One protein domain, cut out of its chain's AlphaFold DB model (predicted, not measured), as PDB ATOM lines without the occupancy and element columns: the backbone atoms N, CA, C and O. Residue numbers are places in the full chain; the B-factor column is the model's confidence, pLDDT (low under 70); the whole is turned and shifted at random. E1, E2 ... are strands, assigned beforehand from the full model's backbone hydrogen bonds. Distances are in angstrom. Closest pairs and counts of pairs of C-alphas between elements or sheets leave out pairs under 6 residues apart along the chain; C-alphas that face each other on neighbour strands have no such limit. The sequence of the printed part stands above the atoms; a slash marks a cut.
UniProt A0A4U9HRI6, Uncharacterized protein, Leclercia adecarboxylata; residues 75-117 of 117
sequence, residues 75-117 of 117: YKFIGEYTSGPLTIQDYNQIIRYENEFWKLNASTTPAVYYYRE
ATOM      1  N   TYR A  75      71.798  15.727  15.110       93.19
ATOM      2  CA  TYR A  75      72.652  15.971  16.273       93.19
ATOM      3  C   TYR A  75      72.259  15.088  17.466       93.19
ATOM      4  O   TYR A  75      71.109  15.092  17.904       93.19
ATOM      5  N   LYS A  76      73.236  14.373  18.026       92.88
ATOM      6  CA  LYS A  76      73.085  13.502  19.194       92.88
ATOM      7  C   LYS A  76      73.683  14.182  20.419       92.88
ATOM      8  O   LYS A  76      74.900  14.260  20.554       92.88
ATOM      9  N   PHE A  77      72.840  14.665  21.324       93.69
ATOM     10  CA  PHE A  77      73.312  15.208  22.596       93.69
ATOM     11  C   PHE A  77      73.881  14.092  23.479       93.69
ATOM     12  O   PHE A  77      73.176  13.128  23.775       93.69
ATOM     13  N   ILE A  78      75.149  14.212  23.882       94.12
ATOM     14  CA  ILE A  78      75.846  13.198  24.696       94.12
ATOM     15  C   ILE A  78      76.089  13.632  26.149       94.12
ATOM     16  O   ILE A  78      76.592  12.833  26.933       94.12
ATOM     17  N   GLY A  79      75.706  14.856  26.526       93.94
ATOM     18  CA  GLY A  79      75.743  15.331  27.912       93.94
ATOM     19  C   GLY A  79      76.353  16.721  28.102       93.94
ATOM     20  O   GLY A  79      76.806  17.375  27.157       93.94
ATOM     21  N   GLU A  80      76.350  17.170  29.357       95.31
ATOM     22  CA  GLU A  80      77.061  18.376  29.786       95.31
ATOM     23  C   GLU A  80      78.568  18.121  29.827       95.31
ATOM     24  O   GLU A  80      79.022  17.082  30.314       95.31
ATOM     25  N   TYR A  81      79.353  19.098  29.387       94.06
ATOM     26  CA  TYR A  81      80.779  19.104  29.656       94.06
ATOM     27  C   TYR A  81      81.033  19.377  31.141       94.06
ATOM     28  O   TYR A  81      80.517  20.335  31.718       94.06
ATOM     29  N   THR A  82      81.888  18.555  31.741       91.62
ATOM     30  CA  THR A  82      82.472  18.783  33.066       91.62
ATOM     31  C   THR A  82      83.990  18.709  32.941       91.62
ATOM     32  O   THR A  82      84.503  18.118  31.991       91.62
ATOM     33  N   SER A  83      84.723  19.332  33.867       91.00
ATOM     34  CA  SER A  83      86.190  19.332  33.831       91.00
ATOM     35  C   SER A  83      86.734  17.900  33.853       91.00
ATOM     36  O   SER A  83      86.586  17.190  34.847       91.00
ATOM     37  N   GLY A  84      87.341  17.473  32.745       87.56
ATOM     38  CA  GLY A  84      87.815  16.107  32.559       87.56
ATOM     39  C   GLY A  84      87.860  15.693  31.086       87.56
ATOM     40  O   GLY A  84      87.514  16.478  30.200       87.56
ATOM     41  N   PRO A  85      88.311  14.461  30.799       85.50
ATOM     42  CA  PRO A  85      88.325  13.939  29.441       85.50
ATOM     43  C   PRO A  85      86.894  13.704  28.943       85.50
ATOM     44  O   PRO A  85      86.109  12.994  29.567       85.50
ATOM     45  N   LEU A  86      86.582  14.256  27.774       86.19
ATOM     46  CA  LEU A  86      85.356  13.982  27.035       86.19
ATOM     47  C   LEU A  86      85.690  13.119  25.820       86.19
ATOM     48  O   LEU A  86      86.651  13.402  25.105       86.19
ATOM     49  N   THR A  87      84.867  12.105  25.552       88.50
ATOM     50  CA  THR A  87      85.011  11.291  24.344       88.50
ATOM     51  C   THR A  87      83.854  11.520  23.387       88.50
ATOM     52  O   THR A  87      82.704  11.254  23.724       88.50
ATOM     53  N   ILE A  88      84.181  11.987  22.182       89.75
ATOM     54  CA  ILE A  88      83.250  12.110  21.061       89.75
ATOM     55  C   ILE A  88      83.566  10.993  20.068       89.75
ATOM     56  O   ILE A  88      84.697  10.882  19.592       89.75
ATOM     57  N   GLN A  89      82.567  10.161  19.785       91.44
ATOM     58  CA  GLN A  89      82.703   8.966  18.946       91.44
ATOM     59  C   GLN A  89      82.223   9.199  17.509       91.44
ATOM     60  O   GLN A  89      82.707   8.542  16.597       91.44
ATOM     61  N   ASP A  90      81.336  10.179  17.296       89.56
ATOM     62  CA  ASP A  90      80.775  10.503  15.981       89.56
ATOM     63  C   ASP A  90      80.710  12.017  15.746       89.56
ATOM     64  O   ASP A  90      80.540  12.806  16.675       89.56
ATOM     65  N   TYR A  91      80.766  12.434  14.479       90.38
ATOM     66  CA  TYR A  91      80.720  13.851  14.084       90.38
ATOM     67  C   TYR A  91      79.398  14.564  14.397       90.38
ATOM     68  O   TYR A  91      79.369  15.794  14.499       90.38
ATOM     69  N   ASN A  92      78.294  13.826  14.505       91.94
ATOM     70  CA  ASN A  92      76.991  14.388  14.846       91.94
ATOM     71  C   ASN A  92      76.754  14.464  16.361       91.94
ATOM     72  O   ASN A  92      75.696  14.930  16.775       91.94
ATOM     73  N   GLN A  93      77.698  14.041  17.203       93.56
ATOM     74  CA  GLN A  93      77.554  14.188  18.648       93.56
ATOM     75  C   GLN A  93      77.818  15.634  19.086       93.56
ATOM     76  O   GLN A  93      78.744  16.290  18.601       93.56
ATOM     77  N   ILE A  94      76.990  16.127  20.010       95.06
ATOM     78  CA  ILE A  94      77.089  17.471  20.588       95.06
ATOM     79  C   ILE A  94      77.114  17.409  22.112       95.06
ATOM     80  O   ILE A  94      76.443  16.578  22.728       95.06
ATOM     81  N   ILE A  95      77.858  18.327  22.717       95.56
ATOM     82  CA  ILE A  95      77.893  18.557  24.166       95.56
ATOM     83  C   ILE A  95      77.324  19.926  24.491       95.56
ATOM     84  O   ILE A  95      77.285  20.794  23.621       95.56
ATOM     85  N   ARG A  96      76.937  20.140  25.746       96.69
ATOM     86  CA  ARG A  96      76.568  21.465  26.245       96.69
ATOM     87  C   ARG A  96      77.598  21.954  27.254       96.69
ATOM     88  O   ARG A  96      78.005  21.207  28.137       96.69
ATOM     89  N   TYR A  97      78.034  23.197  27.102       95.81
ATOM     90  CA  TYR A  97      78.911  23.887  28.041       95.81
ATOM     91  C   TYR A  97      78.454  25.337  28.147       95.81
ATOM     92  O   TYR A  97      78.209  25.966  27.123       95.81
ATOM     93  N   GLU A  98      78.276  25.838  29.372       95.31
ATOM     94  CA  GLU A  98      77.813  27.215  29.629       95.31
ATOM     95  C   GLU A  98      76.547  27.599  28.834       95.31
ATOM     96  O   GLU A  98      76.399  28.709  28.338       95.31
ATOM     97  N   ASN A  99      75.597  26.661  28.740       94.12
ATOM     98  CA  ASN A  99      74.328  26.821  28.022       94.12
ATOM     99  C   ASN A  99      74.447  26.945  26.484       94.12
ATOM    100  O   ASN A  99      73.444  27.202  25.818       94.12
ATOM    101  N   GLU A 100      75.625  26.677  25.917       96.50
ATOM    102  CA  GLU A 100      75.869  26.606  24.472       96.50
ATOM    103  C   GLU A 100      76.191  25.177  24.019       96.50
ATOM    104  O   GLU A 100      76.800  24.394  24.754       96.50
ATOM    105  N   PHE A 101      75.779  24.824  22.798       96.62
ATOM    106  CA  PHE A 101      76.087  23.523  22.203       96.62
ATOM    107  C   PHE A 101      77.381  23.571  21.394       96.62
ATOM    108  O   PHE A 101      77.548  24.413  20.515       96.62
ATOM    109  N   TRP A 102      78.248  22.592  21.632       94.62
ATOM    110  CA  TRP A 102      79.536  22.445  20.962       94.62
ATOM    111  C   TRP A 102      79.607  21.113  20.217       94.62
ATOM    112  O   TRP A 102      79.046  20.105  20.651       94.62
ATOM    113  N   LYS A 103      80.322  21.106  19.088       93.62
ATOM    114  CA  LYS A 103      80.564  19.932  18.236       93.62
ATOM    115  C   LYS A 103      82.008  19.918  17.749       93.62
ATOM    116  O   LYS A 103      82.673  20.953  17.747       93.62
ATOM    117  N   LEU A 104      82.464  18.768  17.258       93.25
ATOM    118  CA  LEU A 104      83.746  18.692  16.560       93.25
ATOM    119  C   LEU A 104      83.736  19.554  15.291       93.25
ATOM    120  O   LEU A 104      82.745  19.607  14.552       93.25
ATOM    121  N   ASN A 105      84.864  20.211  15.028       91.12
ATOM    122  CA  ASN A 105      85.117  20.829  13.732       91.12
ATOM    123  C   ASN A 105      85.448  19.750  12.682       91.12
ATOM    124  O   ASN A 105      85.772  18.610  13.015       91.12
ATOM    125  N   ALA A 106      85.392  20.118  11.402       89.31
ATOM    126  CA  ALA A 106      85.606  19.177  10.301       89.31
ATOM    127  C   ALA A 106      87.039  18.612  10.216       89.31
ATOM    128  O   ALA A 106      87.258  17.628   9.517       89.31
ATOM    129  N   SER A 107      88.014  19.223  10.896       91.69
ATOM    130  CA  SER A 107      89.408  18.768  10.909       91.69
ATOM    131  C   SER A 107      89.742  17.835  12.078       91.69
ATOM    132  O   SER A 107      90.855  17.316  12.127       91.69
ATOM    133  N   THR A 108      88.811  17.595  13.010       89.81
ATOM    134  CA  THR A 108      89.031  16.716  14.168       89.81
ATOM    135  C   THR A 108      88.444  15.334  13.915       89.81
ATOM    136  O   THR A 108      87.246  15.203  13.696       89.81
ATOM    137  N   THR A 109      89.273  14.291  13.995       88.56
ATOM    138  CA  THR A 109      88.818  12.898  13.845       88.56
ATOM    139  C   THR A 109      88.206  12.385  15.160       88.56
ATOM    140  O   THR A 109      88.885  12.460  16.187       88.56
ATOM    141  N   PRO A 110      86.960  11.863  15.166       86.81
ATOM    142  CA  PRO A 110      86.349  11.254  16.345       86.81
ATOM    143  C   PRO A 110      87.114  10.020  16.833       86.81
ATOM    144  O   PRO A 110      87.769   9.323  16.054       86.81
ATOM    145  N   ALA A 111      87.009   9.722  18.127       84.81
ATOM    146  CA  ALA A 111      87.640   8.542  18.703       84.81
ATOM    147  C   ALA A 111      86.904   7.264  18.261       84.81
ATOM    148  O   ALA A 111      85.715   7.104  18.526       84.81
ATOM    149  N   VAL A 112      87.622   6.328  17.632       76.88
ATOM    150  CA  VAL A 112      87.088   5.015  17.239       76.88
ATOM    151  C   VAL A 112      87.424   3.988  18.321       76.88
ATOM    152  O   VAL A 112      88.598   3.710  18.566       76.88
ATOM    153  N   TYR A 113      86.411   3.391  18.954       64.44
ATOM    154  CA  TYR A 113      86.608   2.211  19.800       64.44
ATOM    155  C   TYR A 113      86.390   0.948  18.973       64.44
ATOM    156  O   TYR A 113      85.283   0.677  18.516       64.44
ATOM    157  N   TYR A 114      87.443   0.150  18.811       54.88
ATOM    158  CA  TYR A 114      87.291  -1.228  18.359       54.88
ATOM    159  C   TYR A 114      86.739  -2.049  19.524       54.88
ATOM    160  O   TYR A 114      87.403  -2.174  20.558       54.88
ATOM    161  N   TYR A 115      85.537  -2.608  19.372       46.00
ATOM    162  CA  TYR A 115      85.096  -3.695  20.241       46.00
ATOM    163  C   TYR A 115      86.090  -4.845  20.049       46.00
ATOM    164  O   TYR A 115      86.247  -5.350  18.939       46.00
ATOM    165  N   ARG A 116      86.831  -5.200  21.102       44.72
ATOM    166  CA  ARG A 116      87.569  -6.463  21.119       44.72
ATOM    167  C   ARG A 116      86.541  -7.553  21.405       44.72
ATOM    168  O   ARG A 116      85.939  -7.520  22.477       44.72
ATOM    169  N   GLU A 117      86.307  -8.417  20.423       57.03
ATOM    170  CA  GLU A 117      85.626  -9.705  20.618       57.03
ATOM    171  C   GLU A 117      86.458 -10.630  21.516       57.03
ATOM    172  O   GLU A 117      87.711 -10.564  21.437       57.03
TER     173      GLU A 117
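This is residues 75 to 117 of the 117 residues of an uncharacterized protein of Leclercia adecarboxylata (UniProt A0A4U9HRI6). A model with little regular structure: a small three-stranded sheet, a wide loop, residues 81 to 92, joining E1 to E2, and a tail, residues 104 to 117, that runs away from the sheet and makes much of the length. The printed part has 43 residues, with E1, E2 and E3 in chain order and no named helix; the mixed sheet has the order E1, E2, E3. It is all strand, though strands hold 14 residues, and only just loose, close to compact, with radius of gyration of the C-alphas 11.4 A and spans of 39 by 22 by 16 A.

Inner strand E2, residues 93 to 97, and edge strand E1, residues 76 to 80, are parallel at 27 degrees; N 78 and O 94 are within hydrogen-bond range, 2.9 A. E2 and edge strand E3, residues 100 to 103, form an antiparallel hairpin at 145 degrees; N 102 and O 95 are 2.8 A apart.

E1 begins at C-alpha 76 (73.085, 13.502, 19.194) and is 12.3 A long; E2 is 13.6 A. E3, 10.3 A, ends at C-alpha 103 (80.564, 19.932, 18.236).

The C-alphas farthest apart, of Asn 99 and Glu 117, are 38.9 A apart. The printed part has no cut; the E1 to E2 link is long. Residues 113 to 117 have pLDDT under 70.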